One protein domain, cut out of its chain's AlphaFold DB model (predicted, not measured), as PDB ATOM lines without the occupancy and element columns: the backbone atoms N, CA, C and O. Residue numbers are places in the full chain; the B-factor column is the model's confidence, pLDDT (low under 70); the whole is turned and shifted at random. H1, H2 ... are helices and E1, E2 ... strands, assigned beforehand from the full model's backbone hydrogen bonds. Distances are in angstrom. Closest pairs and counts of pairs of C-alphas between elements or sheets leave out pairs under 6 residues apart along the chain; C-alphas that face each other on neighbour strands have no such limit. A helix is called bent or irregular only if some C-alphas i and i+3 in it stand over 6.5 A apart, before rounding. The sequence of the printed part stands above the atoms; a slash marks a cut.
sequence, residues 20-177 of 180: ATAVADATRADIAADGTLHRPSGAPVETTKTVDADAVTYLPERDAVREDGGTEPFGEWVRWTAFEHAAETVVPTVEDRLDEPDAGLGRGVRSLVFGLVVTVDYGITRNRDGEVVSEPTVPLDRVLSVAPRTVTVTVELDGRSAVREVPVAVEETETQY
ATOM      1  N   ALA A  20     -21.961  20.106  18.597       57.91
ATOM      2  CA  ALA A  20     -21.267  19.554  19.764       57.91
ATOM      3  C   ALA A  20     -19.752  19.813  19.719       57.91
ATOM      4  O   ALA A  20     -19.142  20.104  20.748       57.91
ATOM      5  N   THR A  21     -19.166  19.790  18.521       60.59
ATOM      6  CA  THR A  21     -17.722  19.960  18.309       60.59
ATOM      7  C   THR A  21     -17.236  21.357  18.704       60.59
ATOM      8  O   THR A  21     -16.227  21.488  19.389       60.59
ATOM      9  N   ALA A  22     -17.979  22.408  18.336       57.47
ATOM     10  CA  ALA A  22     -17.609  23.793  18.634       57.47
ATOM     11  C   ALA A  22     -17.630  24.098  20.143       57.47
ATOM     12  O   ALA A  22     -16.754  24.804  20.643       57.47
ATOM     13  N   VAL A  23     -18.597  23.535  20.878       60.00
ATOM     14  CA  VAL A  23     -18.648  23.643  22.344       60.00
ATOM     15  C   VAL A  23     -17.484  22.874  22.968       60.00
ATOM     16  O   VAL A  23     -16.789  23.419  23.815       60.00
ATOM     17  N   ALA A  24     -17.202  21.653  22.502       61.75
ATOM     18  CA  ALA A  24     -16.063  20.879  22.987       61.75
ATOM     19  C   ALA A  24     -14.718  21.592  22.742       61.75
ATOM     20  O   ALA A  24     -13.835  21.545  23.599       61.75
ATOM     21  N   ASP A  25     -14.554  22.278  21.609       65.12
ATOM     22  CA  ASP A  25     -13.363  23.079  21.313       65.12
ATOM     23  C   ASP A  25     -13.229  24.294  22.246       65.12
ATOM     24  O   ASP A  25     -12.135  24.550  22.752       65.12
ATOM     25  N   ALA A  26     -14.325  25.008  22.523       60.47
ATOM     26  CA  ALA A  26     -14.328  26.151  23.438       60.47
ATOM     27  C   ALA A  26     -14.066  25.729  24.895       60.47
ATOM     28  O   ALA A  26     -13.218  26.319  25.560       60.47
ATOM     29  N   THR A  27     -14.687  24.643  25.365       72.06
ATOM     30  CA  THR A  27     -14.410  24.072  26.693       72.06
ATOM     31  C   THR A  27     -12.945  23.650  26.829       72.06
ATOM     32  O   THR A  27     -12.359  23.791  27.898       72.06
ATOM     33  N   ARG A  28     -12.294  23.191  25.750       70.62
ATOM     34  CA  ARG A  28     -10.850  22.894  25.777       70.62
ATOM     35  C   ARG A  28      -9.970  24.129  25.953       70.62
ATOM     36  O   ARG A  28      -8.866  23.980  26.472       70.62
ATOM     37  N   ALA A  29     -10.416  25.307  25.520       69.81
ATOM     38  CA  ALA A  29      -9.706  26.553  25.791       69.81
ATOM     39  C   ALA A  29      -9.843  26.962  27.265       69.81
ATOM     40  O   ALA A  29      -8.849  27.365  27.863       69.81
ATOM     41  N   ASP A  30     -11.024  26.772  27.864       72.12
ATOM     42  CA  ASP A  30     -11.244  27.040  29.293       72.12
ATOM     43  C   ASP A  30     -10.437  26.108  30.195       72.12
ATOM     44  O   ASP A  30      -9.840  26.576  31.156       72.12
ATOM     45  N   ILE A  31     -10.351  24.815  29.858       76.62
ATOM     46  CA  ILE A  31      -9.491  23.863  30.583       76.62
ATOM     47  C   ILE A  31      -8.051  24.386  30.645       76.62
ATOM     48  O   ILE A  31      -7.421  24.307  31.684       76.62
ATOM     49  N   ALA A  32      -7.535  24.949  29.549       74.06
ATOM     50  CA  ALA A  32      -6.175  25.486  29.512       74.06
ATOM     51  C   ALA A  32      -6.010  26.813  30.275       74.06
ATOM     52  O   ALA A  32      -4.880  27.218  30.549       74.06
ATOM     53  N   ALA A  33      -7.109  27.516  30.555       75.75
ATOM     54  CA  ALA A  33      -7.117  28.765  31.310       75.75
ATOM     55  C   ALA A  33      -7.345  28.545  32.817       75.75
ATOM     56  O   ALA A  33      -7.060  29.446  33.607       75.75
ATOM     57  N   ASP A  34      -7.855  27.376  33.208       81.62
ATOM     58  CA  ASP A  34      -8.032  26.973  34.597       81.62
ATOM     59  C   ASP A  34      -6.701  26.448  35.169       81.62
ATOM     60  O   ASP A  34      -6.009  25.645  34.550       81.62
ATOM     61  N   GLY A  35      -6.312  26.943  36.346       80.81
ATOM     62  CA  GLY A  35      -5.038  26.600  36.979       80.81
ATOM     63  C   GLY A  35      -5.006  25.223  37.648       80.81
ATOM     64  O   GLY A  35      -3.922  24.789  38.029       80.81
ATOM     65  N   THR A  36      -6.155  24.558  37.818       86.56
ATOM     66  CA  THR A  36      -6.258  23.219  38.426       86.56
ATOM     67  C   THR A  36      -6.647  22.138  37.422       86.56
ATOM     68  O   THR A  36      -6.578  20.951  37.745       86.56
ATOM     69  N   LEU A  37      -7.043  22.518  36.203       93.06
ATOM     70  CA  LEU A  37      -7.404  21.578  35.148       93.06
ATOM     71  C   LEU A  37      -6.269  21.403  34.146       93.06
ATOM     72  O   LEU A  37      -5.747  22.341  33.553       93.06
ATOM     73  N   HIS A  38      -5.961  20.146  33.876       93.81
ATOM     74  CA  HIS A  38      -4.953  19.737  32.921       93.81
ATOM     75  C   HIS A  38      -5.616  19.042  31.739       93.81
ATOM     76  O   HIS A  38      -6.528  18.223  31.888       93.81
ATOM     77  N   ARG A  39      -5.141  19.346  30.530       93.38
ATOM     78  CA  ARG A  39      -5.638  18.703  29.314       93.38
ATOM     79  C   ARG A  39      -4.954  17.346  29.121       93.38
ATOM     80  O   ARG A  39      -3.747  17.327  28.874       93.38
ATOM     81  N   PRO A  40      -5.694  16.227  29.131       94.94
ATOM     82  CA  PRO A  40      -5.096  14.927  28.888       94.94
ATOM     83  C   PRO A  40      -4.823  14.700  27.393       94.94
ATOM     84  O   PRO A  40      -5.420  15.334  26.513       94.94
ATOM     85  N   SER A  41      -3.915  13.769  27.097       95.06
ATOM     86  CA  SER A  41      -3.474  13.443  25.734       95.06
ATOM     87  C   SER A  41      -3.895  12.055  25.251       95.06
ATOM     88  O   SER A  41      -3.612  11.704  24.103       95.06
ATOM     89  N   GLY A  42      -4.550  11.262  26.096       95.56
ATOM     90  CA  GLY A  42      -4.934   9.896  25.771       95.56
ATOM     91  C   GLY A  42      -5.985   9.805  24.666       95.56
ATOM     92  O   GLY A  42      -6.713  10.754  24.342       95.56
ATOM     93  N   ALA A  43      -6.062   8.615  24.069       95.75
ATOM     94  CA  ALA A  43      -6.968   8.332  22.963       95.75
ATOM     95  C   ALA A  43      -8.437   8.598  23.353       95.75
ATOM     96  O   ALA A  43      -8.826   8.302  24.489       95.75
ATOM     97  N   PRO A  44      -9.265   9.135  22.436       96.62
ATOM     98  CA  PRO A  44     -10.691   9.307  22.689       96.62
ATOM     99  C   PRO A  44     -11.378   7.952  22.910       96.62
ATOM    100  O   PRO A  44     -10.844   6.905  22.536       96.62
ATOM    101  N   VAL A  45     -12.554   7.984  23.526       96.62
ATOM    102  CA  VAL A  45     -13.375   6.799  23.813       96.62
ATOM    103  C   VAL A  45     -14.725   6.966  23.145       96.62
ATOM    104  O   VAL A  45     -15.277   8.060  23.164       96.62
ATOM    105  N   GLU A  46     -15.268   5.886  22.598       97.06
ATOM    106  CA  GLU A  46     -16.650   5.826  22.127       97.06
ATOM    107  C   GLU A  46     -17.424   4.843  23.003       97.06
ATOM    108  O   GLU A  46     -16.935   3.754  23.305       97.06
ATOM    109  N   THR A  47     -18.618   5.229  23.441       97.50
ATOM    110  CA  THR A  47     -19.468   4.405  24.304       97.50
ATOM    111  C   THR A  47     -20.945   4.649  24.004       97.50
ATOM    112  O   THR A  47     -21.326   5.702  23.485       97.50
ATOM    113  N   THR A  48     -21.786   3.675  24.342       96.56
ATOM    114  CA  THR A  48     -23.236   3.743  24.148       96.56
ATOM    115  C   THR A  48     -23.941   3.579  25.487       96.56
ATOM    116  O   THR A  48     -23.651   2.644  26.233       96.56
ATOM    117  N   LYS A  49     -24.894   4.469  25.769       96.00
ATOM    118  CA  LYS A  49     -25.841   4.365  26.878       96.00
ATOM    119  C   LYS A  49     -27.224   4.080  26.309       96.00
ATOM    120  O   LYS A  49     -27.890   4.983  25.810       96.00
ATOM    121  N   THR A  50     -27.655   2.831  26.406       95.12
ATOM    122  CA  THR A  50     -29.047   2.458  26.140       95.12
ATOM    123  C   THR A  50     -29.843   2.641  27.428       95.12
ATOM    124  O   THR A  50     -29.502   2.049  28.454       95.12
ATOM    125  N   VAL A  51     -30.867   3.490  27.390       91.44
ATOM    126  CA  VAL A  51     -31.742   3.766  28.534       91.44
ATOM    127  C   VAL A  51     -33.015   2.944  28.405       91.44
ATOM    128  O   VAL A  51     -33.610   2.858  27.331       91.44
ATOM    129  N   ASP A  52     -33.398   2.312  29.512       85.38
ATOM    130  CA  ASP A  52     -34.601   1.494  29.581       85.38
ATOM    131  C   ASP A  52     -35.860   2.377  29.586       85.38
ATOM    132  O   ASP A  52     -35.936   3.367  30.320       85.38
ATOM    133  N   ALA A  53     -36.854   2.000  28.781       77.69
ATOM    134  CA  ALA A  53     -38.139   2.692  28.687       77.69
ATOM    135  C   ALA A  53     -38.987   2.548  29.964       77.69
ATOM    136  O   ALA A  53     -39.929   3.312  30.176       77.69
ATOM    137  N   ASP A  54     -38.651   1.592  30.834       82.69
ATOM    138  CA  ASP A  54     -39.281   1.453  32.145       82.69
ATOM    139  C   ASP A  54     -38.826   2.553  33.125       82.69
ATOM    140  O   ASP A  54     -39.539   2.855  34.081       82.69
ATOM    141  N   ALA A  55     -37.658   3.168  32.892       81.50
ATOM    142  CA  ALA A  55     -37.112   4.230  33.742       81.50
ATOM    143  C   ALA A  55     -37.565   5.633  33.309       81.50
ATOM    144  O   ALA A  55     -37.708   6.525  34.143       81.50
ATOM    145  N   VAL A  56     -37.774   5.837  32.006       92.00
ATOM    146  CA  VAL A  56     -38.052   7.152  31.416       92.00
ATOM    147  C   VAL A  56     -39.011   7.005  30.241       92.00
ATOM    148  O   VAL A  56     -38.974   6.017  29.516       92.00
ATOM    149  N   THR A  57     -39.866   7.999  30.000       92.94
ATOM    150  CA  THR A  57     -40.800   7.978  28.863       92.94
ATOM    151  C   THR A  57     -40.472   9.078  27.872       92.94
ATOM    152  O   THR A  57     -40.530  10.264  28.210       92.94
ATOM    153  N   TYR A  58     -40.231   8.715  26.614       93.12
ATOM    154  CA  TYR A  58     -40.129   9.704  25.554       93.12
ATOM    155  C   TYR A  58     -41.515  10.183  25.075       93.12
ATOM    156  O   TYR A  58     -42.429   9.402  24.809       93.12
ATOM    157  N   LEU A  59     -41.662  11.497  24.905       93.94
ATOM    158  CA  LEU A  59     -42.885  12.180  24.489       93.94
ATOM    159  C   LEU A  59     -42.724  12.772  23.073       93.94
ATOM    160  O   LEU A  59     -42.237  13.898  22.924       93.94
ATOM    161  N   PRO A  60     -43.178  12.074  22.014       91.88
ATOM    162  CA  PRO A  60     -42.936  12.488  20.627       91.88
ATOM    163  C   PRO A  60     -43.617  13.780  20.213       91.88
ATOM    164  O   PRO A  60     -43.109  14.488  19.352       91.88
ATOM    165  N   GLU A  61     -44.737  14.120  20.837       92.50
ATOM    166  CA  GLU A  61     -45.494  15.332  20.521       92.50
ATOM    167  C   GLU A  61     -44.744  16.621  20.889       92.50
ATOM    168  O   GLU A  61     -45.093  17.695  20.404       92.50
ATOM    169  N   ARG A  62     -43.743  16.529  21.775       92.81
ATOM    170  CA  ARG A  62     -43.017  17.680  22.331       92.81
ATOM    171  C   ARG A  62     -41.497  17.558  22.230       92.81
ATOM    172  O   ARG A  62     -40.815  18.453  22.708       92.81
ATOM    173  N   ASP A  63     -41.000  16.468  21.641       94.06
ATOM    174  CA  ASP A  63     -39.579  16.099  21.632       94.06
ATOM    175  C   ASP A  63     -38.936  16.227  23.025       94.06
ATOM    176  O   ASP A  63     -38.003  16.996  23.253       94.06
ATOM    177  N   ALA A  64     -39.520  15.519  23.993       95.31
ATOM    178  CA  ALA A  64     -39.198  15.651  25.409       95.31
ATOM    179  C   ALA A  64     -39.111  14.286  26.097       95.31
ATOM    180  O   ALA A  64     -39.734  13.326  25.647       95.31
ATOM    181  N   VAL A  65     -38.387  14.213  27.209       95.69
ATOM    182  CA  VAL A  65     -38.324  13.039  28.086       95.69
ATOM    183  C   VAL A  65     -39.025  13.368  29.395       95.69
ATOM    184  O   VAL A  65     -38.924  14.482  29.905       95.69
ATOM    185  N   ARG A  66     -39.795  12.410  29.909       94.38
ATOM    186  CA  ARG A  66     -40.414  12.461  31.230       94.38
ATOM    187  C   ARG A  66     -39.746  11.446  32.143       94.38
ATOM    188  O   ARG A  66     -39.715  10.264  31.810       94.38
ATOM    189  N   GLU A  67     -39.327  11.922  33.304       90.69
ATOM    190  CA  GLU A  67     -38.741  11.134  34.389       90.69
ATOM    191  C   GLU A  67     -39.395  11.504  35.728       90.69
ATOM    192  O   GLU A  67     -40.197  12.447  35.807       90.69
ATOM    193  N   ASP A  68     -39.025  10.784  36.790       82.12
ATOM    194  CA  ASP A  68     -39.415  11.076  38.170       82.12
ATOM    195  C   ASP A  68     -38.826  12.421  38.630       82.12
ATOM    196  O   ASP A  68     -37.773  12.506  39.252       82.12
ATOM    197  N   GLY A  69     -39.519  13.509  38.299       80.00
ATOM    198  CA  GLY A  69     -39.085  14.866  38.633       80.00
ATOM    199  C   GLY A  69     -39.539  15.928  37.642       80.00
ATOM    200  O   GLY A  69     -39.598  17.106  37.997       80.00
ATOM    201  N   GLY A  70     -39.936  15.543  36.426       91.44
ATOM    202  CA  GLY A  70     -40.415  16.516  35.457       91.44
ATOM    203  C   GLY A  70     -40.462  16.029  34.019       91.44
ATOM    204  O   GLY A  70     -40.517  14.843  33.706       91.44
ATOM    205  N   THR A  71     -40.530  16.997  33.119       95.50
ATOM    206  CA  THR A  71     -40.426  16.775  31.682       95.50
ATOM    207  C   THR A  71     -39.471  17.814  31.134       95.50
ATOM    208  O   THR A  71     -39.673  19.005  31.370       95.50
ATOM    209  N   GLU A  72     -38.472  17.369  30.391       95.75
ATOM    210  CA  GLU A  72     -37.438  18.224  29.819       95.75
ATOM    211  C   GLU A  72     -37.254  17.943  28.319       95.75
ATOM    212  O   GLU A  72     -37.606  16.858  27.845       95.75
ATOM    213  N   PRO A  73     -36.743  18.903  27.532       96.00
ATOM    214  CA  PRO A  73     -36.470  18.684  26.115       96.00
ATOM    215  C   PRO A  73     -35.468  17.543  25.900       96.00
ATOM    216  O   PRO A  73     -34.438  17.481  26.568       96.00
ATOM    217  N   PHE A  74     -35.702  16.684  24.904       92.69
ATOM    218  CA  PHE A  74     -34.862  15.510  24.631       92.69
ATOM    219  C   PHE A  74     -33.386  15.873  24.446       92.69
ATOM    220  O   PHE A  74     -32.501  15.174  24.928       92.69
ATOM    221  N   GLY A  75     -33.101  16.997  23.784       91.38
ATOM    222  CA  GLY A  75     -31.729  17.456  23.580       91.38
ATOM    223  C   GLY A  75     -30.991  17.863  24.863       91.38
ATOM    224  O   GLY A  75     -29.761  17.740  24.891       91.38
ATOM    225  N   GLU A  76     -31.715  18.346  25.878       92.25
ATOM    226  CA  GLU A  76     -31.186  18.709  27.200       92.25
ATOM    227  C   GLU A  76     -30.996  17.464  28.064       92.25
ATOM    228  O   GLU A  76     -29.903  17.261  28.593       92.25
ATOM    229  N   TRP A  77     -31.979  16.565  28.040       94.81
ATOM    230  CA  TRP A  77     -31.903  15.270  28.702       94.81
ATOM    231  C   TRP A  77     -30.702  14.462  28.213       94.81
ATOM    232  O   TRP A  77     -29.808  14.121  28.980       94.81
ATOM    233  N   VAL A  78     -30.587  14.284  26.888       94.31
ATOM    234  CA  VAL A  78     -29.442  13.619  26.244       94.31
ATOM    235  C   VAL A  78     -28.121  14.260  26.655       94.31
ATOM    236  O   VAL A  78     -27.116  13.562  26.775       94.31
ATOM    237  N   ARG A  79     -28.081  15.590  26.816       92.44
ATOM    238  CA  ARG A  79     -26.858  16.276  27.241       92.44
ATOM    239  C   ARG A  79     -26.476  15.806  28.642       92.44
ATOM    240  O   ARG A  79     -25.351  15.345  28.793       92.44
ATOM    241  N   TRP A  80     -27.370  15.870  29.623       92.62
ATOM    242  CA  TRP A  80     -27.062  15.424  30.985       92.62
ATOM    243  C   TRP A  80     -26.741  13.932  31.060       92.62
ATOM    244  O   TRP A  80     -25.671  13.581  31.555       92.62
ATOM    245  N   THR A  81     -27.555  13.075  30.440       95.06
ATOM    246  CA  THR A  81     -27.311  11.625  30.375       95.06
ATOM    247  C   THR A  81     -25.945  11.295  29.771       95.06
ATOM    248  O   THR A  81     -25.248  10.398  30.246       95.06
ATOM    249  N   ALA A  82     -25.521  12.023  28.731       95.88
ATOM    250  CA  ALA A  82     -24.204  11.829  28.132       95.88
ATOM    251  C   ALA A  82     -23.065  12.220  29.084       95.88
ATOM    252  O   ALA A  82     -22.078  11.492  29.164       95.88
ATOM    253  N   PHE A  83     -23.182  13.339  29.807       95.12
ATOM    254  CA  PHE A  83     -22.163  13.768  30.774       95.12
ATOM    255  C   PHE A  83     -22.055  12.810  31.963       95.12
ATOM    256  O   PHE A  83     -20.944  12.465  32.362       95.12
ATOM    257  N   GLU A  84     -23.180  12.333  32.491       95.06
ATOM    258  CA  GLU A  84     -23.205  11.359  33.585       95.06
ATOM    259  C   GLU A  84     -22.565  10.033  33.175       95.06
ATOM    260  O   GLU A  84     -21.653   9.547  33.847       95.06
ATOM    261  N   HIS A  85     -22.969   9.489  32.024       97.38
ATOM    262  CA  HIS A  85     -22.401   8.245  31.503       97.38
ATOM    263  C   HIS A  85     -20.911   8.387  31.166       97.38
ATOM    264  O   HIS A  85     -20.118   7.483  31.430       97.38
ATOM    265  N   ALA A  86     -20.495   9.532  30.618       97.44
ATOM    266  CA  ALA A  86     -19.084   9.816  30.377       97.44
ATOM    267  C   ALA A  86     -18.283   9.868  31.687       97.44
ATOM    268  O   ALA A  86     -17.197   9.293  31.744       97.44
ATOM    269  N   ALA A  87     -18.821  10.489  32.743       97.19
ATOM    270  CA  ALA A  87     -18.196  10.487  34.061       97.19
ATOM    271  C   ALA A  87     -18.065   9.059  34.610       97.19
ATOM    272  O   ALA A  87     -16.994   8.684  35.070       97.19
ATOM    273  N   GLU A  88     -19.108   8.231  34.520       96.88
ATOM    274  CA  GLU A  88     -19.056   6.816  34.929       96.88
ATOM    275  C   GLU A  88     -18.016   6.003  34.147       96.88
ATOM    276  O   GLU A  88     -17.421   5.073  34.684       96.88
ATOM    277  N   THR A  89     -17.769   6.370  32.890       97.69
ATOM    278  CA  THR A  89     -16.856   5.652  31.993       97.69
ATOM    279  C   THR A  89     -15.388   6.046  32.192       97.69
ATOM    280  O   THR A  89     -14.493   5.233  31.935       97.69
ATOM    281  N   VAL A  90     -15.105   7.286  32.606       97.81
ATOM    282  CA  VAL A  90     -13.758   7.862  32.481       97.81
ATOM    283  C   VAL A  90     -12.723   7.198  33.392       97.81
ATOM    284  O   VAL A  90     -11.654   6.844  32.903       97.81
ATOM    285  N   VAL A  91     -13.036   6.976  34.673       97.81
ATOM    286  CA  VAL A  91     -12.092   6.380  35.639       97.81
ATOM    287  C   VAL A  91     -11.795   4.919  35.309       97.81
ATOM    288  O   VAL A  91     -10.616   4.626  35.122       97.81
ATOM    289  N   PRO A  92     -12.795   4.036  35.095       97.94
ATOM    290  CA  PRO A  92     -12.519   2.662  34.676       97.94
ATOM    291  C   PRO A  92     -11.654   2.600  33.415       97.94
ATOM    292  O   PRO A  92     -10.708   1.830  33.337       97.94
ATOM    293  N   THR A  93     -11.909   3.487  32.446       98.00
ATOM    294  CA  THR A  93     -11.088   3.551  31.230       98.00
ATOM    295  C   THR A  93      -9.641   3.955  31.519       98.00
ATOM    296  O   THR A  93      -8.720   3.477  30.856       98.00
ATOM    297  N   VAL A  94      -9.423   4.889  32.444       98.06
ATOM    298  CA  VAL A  94      -8.079   5.322  32.842       98.06
ATOM    299  C   VAL A  94      -7.356   4.188  33.561       98.06
ATOM    300  O   VAL A  94      -6.236   3.872  33.177       98.06
ATOM    301  N   GLU A  95      -7.996   3.557  34.542       97.50
ATOM    302  CA  GLU A  95      -7.447   2.435  35.313       97.50
ATOM    303  C   GLU A  95      -7.091   1.248  34.412       97.50
ATOM    304  O   GLU A  95      -5.969   0.740  34.475       97.50
ATOM    305  N   ASP A  96      -7.974   0.900  33.471       97.75
ATOM    306  CA  ASP A  96      -7.721  -0.128  32.457       97.75
ATOM    307  C   ASP A  96      -6.496   0.208  31.594       97.75
ATOM    308  O   ASP A  96      -5.691  -0.662  31.278       97.75
ATOM    309  N   ARG A  97      -6.317   1.476  31.200       97.81
ATOM    310  CA  ARG A  97      -5.153   1.909  30.399       97.81
ATOM    311  C   ARG A  97      -3.859   1.981  31.205       97.81
ATOM    312  O   ARG A  97      -2.781   2.003  30.610       97.81
ATOM    313  N   LEU A  98      -3.957   2.097  32.525       97.31
ATOM    314  CA  LEU A  98      -2.812   2.088  33.430       97.31
ATOM    315  C   LEU A  98      -2.376   0.669  33.799       97.31
ATOM    316  O   LEU A  98      -1.236   0.526  34.245       97.31
ATOM    317  N   ASP A  99      -3.244  -0.327  33.590       96.50
ATOM    318  CA  ASP A  99      -3.162  -1.662  34.190       96.50
ATOM    319  C   ASP A  99      -3.120  -1.601  35.735       96.50
ATOM    320  O   ASP A  99      -2.465  -2.416  36.382       96.50
ATOM    321  N   GLU A 100      -3.806  -0.618  36.330       94.12
ATOM    322  CA  GLU A 100      -3.816  -0.347  37.777       94.12
ATOM    323  C   GLU A 100      -5.266  -0.155  38.255       94.12
ATOM    324  O   GLU A 100      -5.791   0.960  38.172       94.12
ATOM    325  N   PRO A 101      -5.943  -1.222  38.719       89.62
ATOM    326  CA  PRO A 101      -7.245  -1.078  39.358       89.62
ATOM    327  C   PRO A 101      -7.094  -0.311  40.678       89.62
ATOM    328  O   PRO A 101      -6.111  -0.502  41.394       89.62
ATOM    329  N   ASP A 102      -8.075   0.528  41.011       90.94
ATOM    330  CA  ASP A 102      -8.085   1.345  42.228       90.94
ATOM    331  C   ASP A 102      -6.884   2.309  42.317       90.94
ATOM    332  O   ASP A 102      -6.246   2.457  43.363       90.94
ATOM    333  N   ALA A 103      -6.588   3.026  41.229       92.44
ATOM    334  CA  ALA A 103      -5.458   3.963  41.139       92.44
ATOM    335  C   ALA A 103      -5.597   5.207  42.051       92.44
ATOM    336  O   ALA A 103      -4.771   6.118  41.988       92.44
ATOM    337  N   GLY A 104      -6.639   5.261  42.888       93.25
ATOM    338  CA  GLY A 104      -6.952   6.378  43.782       93.25
ATOM    339  C   GLY A 104      -7.550   7.587  43.060       93.25
ATOM    340  O   GLY A 104      -7.445   8.706  43.558       93.25
ATOM    341  N   LEU A 105      -8.139   7.380  41.879       95.94
ATOM    342  CA  LEU A 105      -8.694   8.442  41.040       95.94
ATOM    343  C   LEU A 105     -10.182   8.665  41.325       95.94
ATOM    344  O   LEU A 105     -10.955   7.719  41.483       95.94
ATOM    345  N   GLY A 106     -10.591   9.930  41.352       95.00
ATOM    346  CA  GLY A 106     -11.993  10.331  41.414       95.00
ATOM    347  C   GLY A 106     -12.561  10.698  40.045       95.00
ATOM    348  O   GLY A 106     -11.864  10.698  39.026       95.00
ATOM    349  N   ARG A 107     -13.849  11.035  40.027       95.69
ATOM    350  CA  ARG A 107     -14.533  11.570  38.850       95.69
ATOM    351  C   ARG A 107     -15.477  12.695  39.239       95.69
ATOM    352  O   ARG A 107     -16.188  12.593  40.242       95.69
ATOM    353  N   GLY A 108     -15.607  13.670  38.352       93.31
ATOM    354  CA  GLY A 108     -16.522  14.786  38.529       93.31
ATOM    355  C   GLY A 108     -17.123  15.290  37.225       93.31
ATOM    356  O   GLY A 108     -16.759  14.883  36.119       93.31
ATOM    357  N   VAL A 109     -18.078  16.205  37.373       93.50
ATOM    358  CA  VAL A 109     -18.580  17.046  36.287       93.50
ATOM    359  C   VAL A 109     -18.461  18.489  36.749       93.50
ATOM    360  O   VAL A 109     -19.008  18.862  37.787       93.50
ATOM    361  N   ARG A 110     -17.760  19.313  35.974       90.12
ATOM    362  CA  ARG A 110     -17.602  20.745  36.238       90.12
ATOM    363  C   ARG A 110     -18.303  21.581  35.190       90.12
ATOM    364  O   ARG A 110     -18.351  21.217  34.020       90.12
ATOM    365  N   SER A 111     -18.799  22.739  35.619       89.12
ATOM    366  CA  SER A 111     -19.271  23.790  34.722       89.12
ATOM    367  C   SER A 111     -18.178  24.835  34.543       89.12
ATOM    368  O   SER A 111     -17.810  25.509  35.499       89.12
ATOM    369  N   LEU A 112     -17.697  24.978  33.312       85.31
ATOM    370  CA  LEU A 112     -16.806  26.051  32.869       85.31
ATOM    371  C   LEU A 112     -17.609  27.125  32.117       85.31
ATOM    372  O   LEU A 112     -18.819  26.982  31.917       85.31
ATOM    373  N   VAL A 113     -16.945  28.209  31.703       81.62
ATOM    374  CA  VAL A 113     -17.583  29.359  31.034       81.62
ATOM    375  C   VAL A 113     -18.256  28.941  29.725       81.62
ATOM    376  O   VAL A 113     -19.368  29.390  29.439       81.62
ATOM    377  N   PHE A 114     -17.625  28.057  28.952       75.25
ATOM    378  CA  PHE A 114     -18.141  27.606  27.660       75.25
ATOM    379  C   PHE A 114     -18.848  26.250  27.686       75.25
ATOM    380  O   PHE A 114     -19.403  25.845  26.664       75.25
ATOM    381  N   GLY A 115     -18.910  25.558  28.828       84.44
ATOM    382  CA  GLY A 115     -19.685  24.326  28.926       84.44
ATOM    383  C   GLY A 115     -19.296  23.402  30.070       84.44
ATOM    384  O   GLY A 115     -18.465  23.722  30.912       84.44
ATOM    385  N   LEU A 116     -19.927  22.231  30.081       89.62
ATOM    386  CA  LEU A 116     -19.611  21.178  31.039       89.62
ATOM    387  C   LEU A 116     -18.358  20.413  30.593       89.62
ATOM    388  O   LEU A 116     -18.119  20.247  29.394       89.62
ATOM    389  N   VAL A 117     -17.602  19.910  31.562       93.88
ATOM    390  CA  VAL A 117     -16.446  19.029  31.378       93.88
ATOM    391  C   VAL A 117     -16.522  17.885  32.385       93.88
ATOM    392  O   VAL A 117     -16.924  18.095  33.528       93.88
ATOM    393  N   VAL A 118     -16.152  16.679  31.963       96.62
ATOM    394  CA  VAL A 118     -15.931  15.553  32.881       96.62
ATOM    395  C   VAL A 118     -14.499  15.617  33.401       96.62
ATOM    396  O   VAL A 118     -13.567  15.782  32.615       96.62
ATOM    397  N   THR A 119     -14.312  15.478  34.707       96.94
ATOM    398  CA  THR A 119     -12.985  15.458  35.329       96.94
ATOM    399  C   THR A 119     -12.601  14.046  35.756       96.94
ATOM    400  O   THR A 119     -13.440  13.270  36.214       96.94
ATOM    401  N   VAL A 120     -11.325  13.715  35.570       97.81
ATOM    402  CA  VAL A 120     -10.622  12.666  36.319       97.81
ATOM    403  C   VAL A 120      -9.932  13.372  37.476       97.81
ATOM    404  O   VAL A 120      -9.041  14.189  37.239       97.81
ATOM    405  N   ASP A 121     -10.346  13.092  38.703       96.56
ATOM    406  CA  ASP A 121      -9.871  13.831  39.868       96.56
ATOM    407  C   ASP A 121      -8.600  13.165  40.411       96.56
ATOM    408  O   ASP A 121      -8.612  12.020  40.870       96.56
ATOM    409  N   TYR A 122      -7.495  13.899  40.349       96.56
ATOM    410  CA  TYR A 122      -6.201  13.570  40.928       96.56
ATOM    411  C   TYR A 122      -6.067  14.322  42.259       96.56
ATOM    412  O   TYR A 122      -5.662  15.486  42.302       96.56
ATOM    413  N   GLY A 123      -6.493  13.678  43.347       94.38
ATOM    414  CA  GLY A 123      -6.608  14.310  44.662       94.38
ATOM    415  C   GLY A 123      -5.530  13.867  45.645       94.38
ATOM    416  O   GLY A 123      -5.488  12.701  46.031       94.38
ATOM    417  N   ILE A 124      -4.715  14.803  46.128       93.12
ATOM    418  CA  ILE A 124      -3.817  14.587  47.268       93.12
ATOM    419  C   ILE A 124      -4.504  15.122  48.521       93.12
ATOM    420  O   ILE A 124      -4.822  16.305  48.629       93.12
ATOM    421  N   THR A 125      -4.725  14.249  49.497       91.81
ATOM    422  CA  THR A 125      -5.275  14.619  50.802       91.81
ATOM    423  C   THR A 125      -4.179  14.590  51.849       91.81
ATOM    424  O   THR A 125      -3.519  13.567  52.041       91.81
ATOM    425  N   ARG A 126      -4.013  15.700  52.568       93.88
ATOM    426  CA  ARG A 126      -3.119  15.807  53.721       93.88
ATOM    427  C   ARG A 126      -3.907  15.911  55.018       93.88
ATOM    428  O   ARG A 126      -4.960  16.551  55.091       93.88
ATOM    429  N   ASN A 127      -3.377  15.291  56.064       90.88
ATOM    430  CA  ASN A 127      -3.850  15.515  57.418       90.88
ATOM    431  C   ASN A 127      -3.410  16.898  57.931       90.88
ATOM    432  O   ASN A 127      -2.700  17.665  57.272       90.88
ATOM    433  N   ARG A 128      -3.845  17.214  59.149       88.00
ATOM    434  CA  ARG A 128      -3.546  18.475  59.838       88.00
ATOM    435  C   ARG A 128      -2.047  18.752  60.013       88.00
ATOM    436  O   ARG A 128      -1.634  19.905  60.016       88.00
ATOM    437  N   ASP A 129      -1.245  17.700  60.152       89.19
ATOM    438  CA  ASP A 129       0.193  17.787  60.400       89.19
ATOM    439  C   ASP A 129       0.975  17.930  59.074       89.19
ATOM    440  O   ASP A 129       2.201  18.041  59.073       89.19
ATOM    441  N   GLY A 130       0.260  17.982  57.940       87.81
ATOM    442  CA  GLY A 130       0.817  18.121  56.597       87.81
ATOM    443  C   GLY A 130       1.274  16.799  55.979       87.81
ATOM    444  O   GLY A 130       1.860  16.805  54.900       87.81
ATOM    445  N   GLU A 131       1.010  15.670  56.631       89.94
ATOM    446  CA  GLU A 131       1.323  14.343  56.110       89.94
ATOM    447  C   GLU A 131       0.247  13.896  55.114       89.94
ATOM    448  O   GLU A 131      -0.950  14.087  55.334       89.94
ATOM    449  N   VAL A 132       0.684  13.302  54.004       91.81
ATOM    450  CA  VAL A 132      -0.203  12.751  52.975       91.81
ATOM    451  C   VAL A 132      -0.899  11.506  53.521       91.81
ATOM    452  O   VAL A 132      -0.249  10.560  53.953       91.81
ATOM    453  N   VAL A 133      -2.231  11.515  53.493       92.62
ATOM    454  CA  VAL A 133      -3.087  10.405  53.947       92.62
ATOM    455  C   VAL A 133      -3.870   9.749  52.816       92.62
ATOM    456  O   VAL A 133      -4.403   8.660  53.001       92.62
ATOM    457  N   SER A 134      -3.945  10.398  51.654       90.12
ATOM    458  CA  SER A 134      -4.494   9.822  50.429       90.12
ATOM    459  C   SER A 134      -3.812  10.466  49.231       90.12
ATOM    460  O   SER A 134      -3.705  11.689  49.177       90.12
ATOM    461  N   GLU A 135      -3.358   9.659  48.284       94.00
ATOM    462  CA  GLU A 135      -2.864  10.111  46.986       94.00
ATOM    463  C   GLU A 135      -3.036   8.991  45.953       94.00
ATOM    464  O   GLU A 135      -3.065   7.813  46.333       94.00
ATOM    465  N   PRO A 136      -3.147   9.324  44.657       95.19
ATOM    466  CA  PRO A 136      -3.129   8.327  43.598       95.19
ATOM    467  C   PRO A 136      -1.828   7.516  43.601       95.19
ATOM    468  O   PRO A 136      -0.742   8.049  43.825       95.19
ATOM    469  N   THR A 137      -1.918   6.221  43.295       94.88
ATOM    470  CA  THR A 137      -0.754   5.310  43.260       94.88
ATOM    471  C   THR A 137       0.129   5.509  42.026       94.88
ATOM    472  O   THR A 137       1.238   4.974  41.935       94.88
ATOM    473  N   VAL A 138      -0.360   6.289  41.065       96.12
ATOM    474  CA  VAL A 138       0.283   6.597  39.792       96.12
ATOM    475  C   VAL A 138       0.614   8.086  39.712       96.12
ATOM    476  O   VAL A 138      -0.155   8.910  40.199       96.12
ATOM    477  N   PRO A 139       1.720   8.473  39.056       96.00
ATOM    478  CA  PRO A 139       2.053   9.882  38.897       96.00
ATOM    479  C   PRO A 139       1.089  10.577  37.926       96.00
ATOM    480  O   PRO A 139       0.684   9.989  36.916       96.00
ATOM    481  N   LEU A 140       0.804  11.857  38.187       95.44
ATOM    482  CA  LEU A 140      -0.074  12.705  37.373       95.44
ATOM    483  C   LEU A 140       0.249  12.641  35.871       95.44
ATOM    484  O   LEU A 140      -0.653  12.449  35.062       95.44
ATOM    485  N   ASP A 141       1.526  12.710  35.483       97.31
ATOM    486  CA  ASP A 141       1.941  12.639  34.071       97.31
ATOM    487  C   ASP A 141       1.482  11.347  33.378       97.31
ATOM    488  O   ASP A 141       1.106  11.350  32.201       97.31
ATOM    489  N   ARG A 142       1.475  10.225  34.110       97.25
ATOM    490  CA  ARG A 142       1.003   8.945  33.573       97.25
ATOM    491  C   ARG A 142      -0.508   8.990  33.378       97.25
ATOM    492  O   ARG A 142      -0.968   8.597  32.307       97.25
ATOM    493  N   VAL A 143      -1.254   9.547  34.334       97.62
ATOM    494  CA  VAL A 143      -2.705   9.776  34.215       97.62
ATOM    495  C   VAL A 143      -3.013  10.669  33.012       97.62
ATOM    496  O   VAL A 143      -3.821  10.291  32.168       97.62
ATOM    497  N   LEU A 144      -2.316  11.798  32.854       97.69
ATOM    498  CA  LEU A 144      -2.476  12.714  31.717       97.69
ATOM    499  C   LEU A 144      -2.231  12.030  30.371       97.69
ATOM    500  O   LEU A 144      -2.939  12.299  29.395       97.69
ATOM    501  N   SER A 145      -1.243  11.135  30.318       97.62
ATOM    502  CA  SER A 145      -0.873  10.442  29.086       97.62
ATOM    503  C   SER A 145      -1.945   9.467  28.596       97.62
ATOM    504  O   SER A 145      -2.105   9.294  27.384       97.62
ATOM    505  N   VAL A 146      -2.709   8.865  29.515       98.06
ATOM    506  CA  VAL A 146      -3.685   7.815  29.195       98.06
ATOM    507  C   VAL A 146      -5.134   8.264  29.310       98.06
ATOM    508  O   VAL A 146      -5.987   7.673  28.646       98.06
ATOM    509  N   ALA A 147      -5.438   9.295  30.097       97.81
ATOM    510  CA  ALA A 147      -6.795   9.793  30.240       97.81
ATOM    511  C   ALA A 147      -7.345  10.244  28.882       97.81
ATOM    512  O   ALA A 147      -6.631  10.870  28.092       97.81
ATOM    513  N   PRO A 148      -8.585   9.873  28.536       97.50
ATOM    514  CA  PRO A 148      -9.131  10.222  27.238       97.50
ATOM    515  C   PRO A 148      -9.273  11.737  27.124       97.50
ATOM    516  O   PRO A 148      -9.690  12.398  28.062       97.50
ATOM    517  N   ARG A 149      -8.972  12.293  25.950       95.50
ATOM    518  CA  ARG A 149      -9.240  13.715  25.656       95.50
ATOM    519  C   ARG A 149     -10.728  14.048  25.515       95.50
ATOM    520  O   ARG A 149     -11.132  15.194  25.696       95.50
ATOM    521  N   THR A 150     -11.518  13.059  25.110       95.56
ATOM    522  CA  THR A 150     -12.961  13.153  24.887       95.56
ATOM    523  C   THR A 150     -13.599  11.779  25.058       95.56
ATOM    524  O   THR A 150     -12.980  10.759  24.735       95.56
ATOM    525  N   VAL A 151     -14.855  11.765  25.495       97.00
ATOM    526  CA  VAL A 151     -15.732  10.592  25.451       97.00
ATOM    527  C   VAL A 151     -16.903  10.917  24.530       97.00
ATOM    528  O   VAL A 151     -17.659  11.849  24.778       97.00
ATOM    529  N   THR A 152     -17.048  10.163  23.450       96.38
ATOM    530  CA  THR A 152     -18.197  10.242  22.554       96.38
ATOM    531  C   THR A 152     -19.257   9.273  23.048       96.38
ATOM    532  O   THR A 152     -19.053   8.059  23.028       96.38
ATOM    533  N   VAL A 153     -20.385   9.807  23.500       96.94
ATOM    534  CA  VAL A 153     -21.503   9.025  24.026       96.94
ATOM    535  C   VAL A 153     -22.640   9.017  23.017       96.94
ATOM    536  O   VAL A 153     -23.131  10.074  22.618       96.94
ATOM    537  N   THR A 154     -23.086   7.824  22.639       96.44
ATOM    538  CA  THR A 154     -24.365   7.624  21.951       96.44
ATOM    539  C   THR A 154     -25.424   7.287  22.991       96.44
ATOM    540  O   THR A 154     -25.344   6.243  23.631       96.44
ATOM    541  N   VAL A 155     -26.406   8.164  23.180       95.56
ATOM    542  CA  VAL A 155     -27.562   7.909  24.048       95.56
ATOM    543  C   VAL A 155     -28.684   7.339  23.197       95.56
ATOM    544  O   VAL A 155     -29.047   7.947  22.189       95.56
ATOM    545  N   GLU A 156     -29.229   6.195  23.597       94.38
ATOM    546  CA  GLU A 156     -30.335   5.521  22.920       94.38
ATOM    547  C   GLU A 156     -31.557   5.420  23.838       94.38
ATOM    548  O   GLU A 156     -31.448   4.948  24.968       94.38
ATOM    549  N   LEU A 157     -32.722   5.838  23.335       93.19
ATOM    550  CA  LEU A 157     -34.006   5.778  24.039       93.19
ATOM    551  C   LEU A 157     -35.148   5.576  23.036       93.19
ATOM    552  O   LEU A 157     -35.268   6.340  22.078       93.19
ATOM    553  N   ASP A 158     -36.001   4.571  23.254       88.06
ATOM    554  CA  ASP A 158     -37.187   4.291  22.424       88.06
ATOM    555  C   ASP A 158     -36.900   4.267  20.908       88.06
ATOM    556  O   ASP A 158     -37.637   4.820  20.087       88.06
ATOM    557  N   GLY A 159     -35.776   3.653  20.523       85.75
ATOM    558  CA  GLY A 159     -35.334   3.560  19.127       85.75
ATOM    559  C   GLY A 159     -34.822   4.872  18.522       85.75
ATOM    560  O   GLY A 159     -34.522   4.912  17.328       85.75
ATOM    561  N   ARG A 160     -34.704   5.943  19.315       88.12
ATOM    562  CA  ARG A 160     -33.967   7.159  18.959       88.12
ATOM    563  C   ARG A 160     -32.547   7.080  19.472       88.12
ATOM    564  O   ARG A 160     -32.295   6.469  20.505       88.12
ATOM    565  N   SER A 161     -31.646   7.759  18.775       89.88
ATOM    566  CA  SER A 161     -30.269   7.923  19.209       89.88
ATOM    567  C   SER A 161     -29.794   9.358  19.025       89.88
ATOM    568  O   SER A 161     -30.207  10.062  18.098       89.88
ATOM    569  N   ALA A 162     -28.921   9.798  19.921       90.81
ATOM    570  CA  ALA A 162     -28.245  11.079  19.825       90.81
ATOM    571  C   ALA A 162     -26.799  10.939  20.304       90.81
ATOM    572  O   ALA A 162     -26.526  10.281  21.303       90.81
ATOM    573  N   VAL A 163     -25.875  11.567  19.578       92.19
ATOM    574  CA  VAL A 163     -24.440  11.498  19.871       92.19
ATOM    575  C   VAL A 163     -23.975  12.813  20.485       92.19
ATOM    576  O   VAL A 163     -24.324  13.897  20.004       92.19
ATOM    577  N   ARG A 164     -23.170  12.721  21.542       91.88
ATOM    578  CA  ARG A 164     -22.539  13.854  22.222       91.88
ATOM    579  C   ARG A 164     -21.057  13.591  22.424       91.88
ATOM    580  O   ARG A 164     -20.675  12.541  22.922       91.88
ATOM    581  N   GLU A 165     -20.239  14.573  22.079       93.44
ATOM    582  CA  GLU A 165     -18.839  14.599  22.486       93.44
ATOM    583  C   GLU A 165     -18.724  15.309  23.833       93.44
ATOM    584  O   GLU A 165     -19.110  16.470  23.972       93.44
ATOM    585  N   VAL A 166     -18.192  14.599  24.821       94.12
ATOM    586  CA  VAL A 166     -17.971  15.093  26.175       94.12
ATOM    587  C   VAL A 166     -16.478  15.377  26.350       94.12
ATOM    588  O   VAL A 166     -15.666  14.454  26.217       94.12
ATOM    589  N   PRO A 167     -16.073  16.635  26.602       95.25
ATOM    590  CA  PRO A 167     -14.681  16.957  26.882       95.25
ATOM    591  C   PRO A 167     -14.274  16.409  28.253       95.25
ATOM    592  O   PRO A 167     -15.074  16.408  29.192       95.25
ATOM    593  N   VAL A 168     -13.019  15.975  28.354       95.81
ATOM    594  CA  VAL A 168     -12.434  15.448  29.591       95.81
ATOM    595  C   VAL A 168     -11.215  16.277  29.986       95.81
ATOM    596  O   VAL A 168     -10.405  16.648  29.130       95.81
ATOM    597  N   ALA A 169     -11.084  16.539  31.281       96.81
ATOM    598  CA  ALA A 169      -9.907  17.125  31.912       96.81
ATOM    599  C   ALA A 169      -9.401  16.215  33.039       96.81
ATOM    600  O   ALA A 169     -10.152  15.394  33.564       96.81
ATOM    601  N   VAL A 170      -8.140  16.377  33.425       97.31
ATOM    602  CA  VAL A 170      -7.631  15.856  34.698       97.31
ATOM    603  C   VAL A 170      -7.585  17.023  35.666       97.31
ATOM    604  O   VAL A 170      -6.963  18.037  35.370       97.31
ATOM    605  N   GLU A 171      -8.272  16.905  36.789       95.88
ATOM    606  CA  GLU A 171      -8.258  17.919  37.829       95.88
ATOM    607  C   GLU A 171      -7.232  17.553  38.901       95.88
ATOM    608  O   GLU A 171      -7.347  16.508  39.529       95.88
ATOM    609  N   GLU A 172      -6.268  18.431  39.155       94.19
ATOM    610  CA  GLU A 172      -5.358  18.301  40.289       94.19
ATOM    611  C   GLU A 172      -5.903  19.072  41.493       94.19
ATOM    612  O   GLU A 172      -6.103  20.287  41.441       94.19
ATOM    613  N   THR A 173      -6.139  18.363  42.596       92.06
ATOM    614  CA  THR A 173      -6.602  18.967  43.848       92.06
ATOM    615  C   THR A 173      -5.705  18.578  45.006       92.06
ATOM    616  O   THR A 173      -5.331  17.421  45.177       92.06
ATOM    617  N   GLU A 174      -5.401  19.559  45.849       90.75
ATOM    618  CA  GLU A 174      -4.775  19.326  47.142       90.75
ATOM    619  C   GLU A 174      -5.756  19.754  48.236       90.75
ATOM    620  O   GLU A 174      -6.168  20.913  48.298       90.75
ATOM    621  N   THR A 175      -6.163  18.808  49.083       88.44
ATOM    622  CA  THR A 175      -7.082  19.054  50.201       88.44
ATOM    623  C   THR A 175      -6.354  18.840  51.520       88.44
ATOM    624  O   THR A 175      -5.753  17.790  51.742       88.44
ATOM    625  N   GLN A 176      -6.441  19.813  52.427       86.38
ATOM    626  CA  GLN A 176      -5.968  19.676  53.802       86.38
ATOM    627  C   GLN A 176      -7.163  19.678  54.756       86.38
ATOM    628  O   GLN A 176      -7.994  20.585  54.705       86.38
ATOM    629  N   TYR A 177      -7.243  18.687  55.645       79.75
ATOM    630  CA  TYR A 177      -8.236  18.715  56.718       79.75
ATOM    631  C   TYR A 177      -7.951  19.882  57.675       79.75
ATOM    632  O   TYR A 177      -6.896  19.937  58.308       79.75
TER     633      TYR A 177
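This is residues 20 to 177 of the 180 residues of an uncharacterized protein of Haloarcula sp. JP-L23 (UniProt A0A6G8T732). A long, strongly twisted sheet curls round H2a, the first arm of a bent helix, while H1 packs along the sheet's longest strand, E9. A small sheet of E2, E3 and E4 caps the end where H2a begins; E7 and the ends of E6 and E9 lie at the other end of the long axis. The printed part has 158 residues, mixed in class, in the order H1 E1 E2 E3 E4 H2 E5 E6 E7 H3 E8 E9; the large sheet is branched and mixed, the small one antiparallel in the order E2 E3 E4. It is compact, with a radius of gyration of the C-alphas of 17.4 A, yet elongated, spanning 59 by 30 by 30 A.

H1, residues 20 to 33, is on the branched sheet of E1, residues 45 to 50, E5, 106 to 111, E6, 116 to 126, E7, 132 to 134, E8, 150 to 157, and E9, 160 to 176. It runs along E9, at 1 degrees on the local plane; the closest C-alphas, of Ala 24 and Pro 167, are 5.7 A apart. E1 and E8 are parallel, with N 47 and O 152 2.9 A apart. E2, residues 57 to 59, E3, 64 to 67, and E4, 70 to 73, form a meander, each strand the antiparallel neighbour of the one before, with N 57 and O 66 at 2.9 A and N 65 and O 72 at 2.8 A. H2, residues 74 to 98, was assigned as one helix by its hydrogen bonds but is bent: C-alphas 88 and 91 are 7.0 A apart. Its arms, H2a, residues 74 to 88, and H2b, 91 to 98, stand at a steep tilt of 43 degrees. H2a stands up from the small sheet, its line rising 56 degrees; the large sheet curls round it, with the C-alphas of Ala 82 and Val 153 of E8 5.7 A apart. E5, E6 and E7 form a second meander, with N 108 and O 119 at 3.1 A and N 125 and O 134 at 2.8 A. H3, residues 140 to 146, touches H2b about perpendicular, at 89 degrees, closest at the C-alphas of Arg 97 and Val 146, 6.2 A. H2b and H3 each only graze the large sheet. E8 and E9 are a hairpin, with N 153 and O 164 at 2.8 A; E6 and E9 are parallel, with N 120 and O 169 at 2.9 A. In H1, H2a, H2b and H3 every O i to N i+4 pair is within hydrogen-bond range.

H1 begins at C-alpha 20, (-21.267, 19.554, 19.764), and measures 20.5 A; H2a measures 20.8 A, E8 22.3 A and E6 28.6 A. E9, 46.4 A long, bends by 55 degrees at residue 172 and ends at C-alpha 176, (-5.968, 19.676, 53.802).

The C-alphas farthest apart, of Glu 61 and Asp 129, are 60.7 A apart. The printed part has no cut, and the link from H1 to E1 is long. Mean pLDDT of the printed part is 90.7; residues 20 to 26 and 29 are under 70.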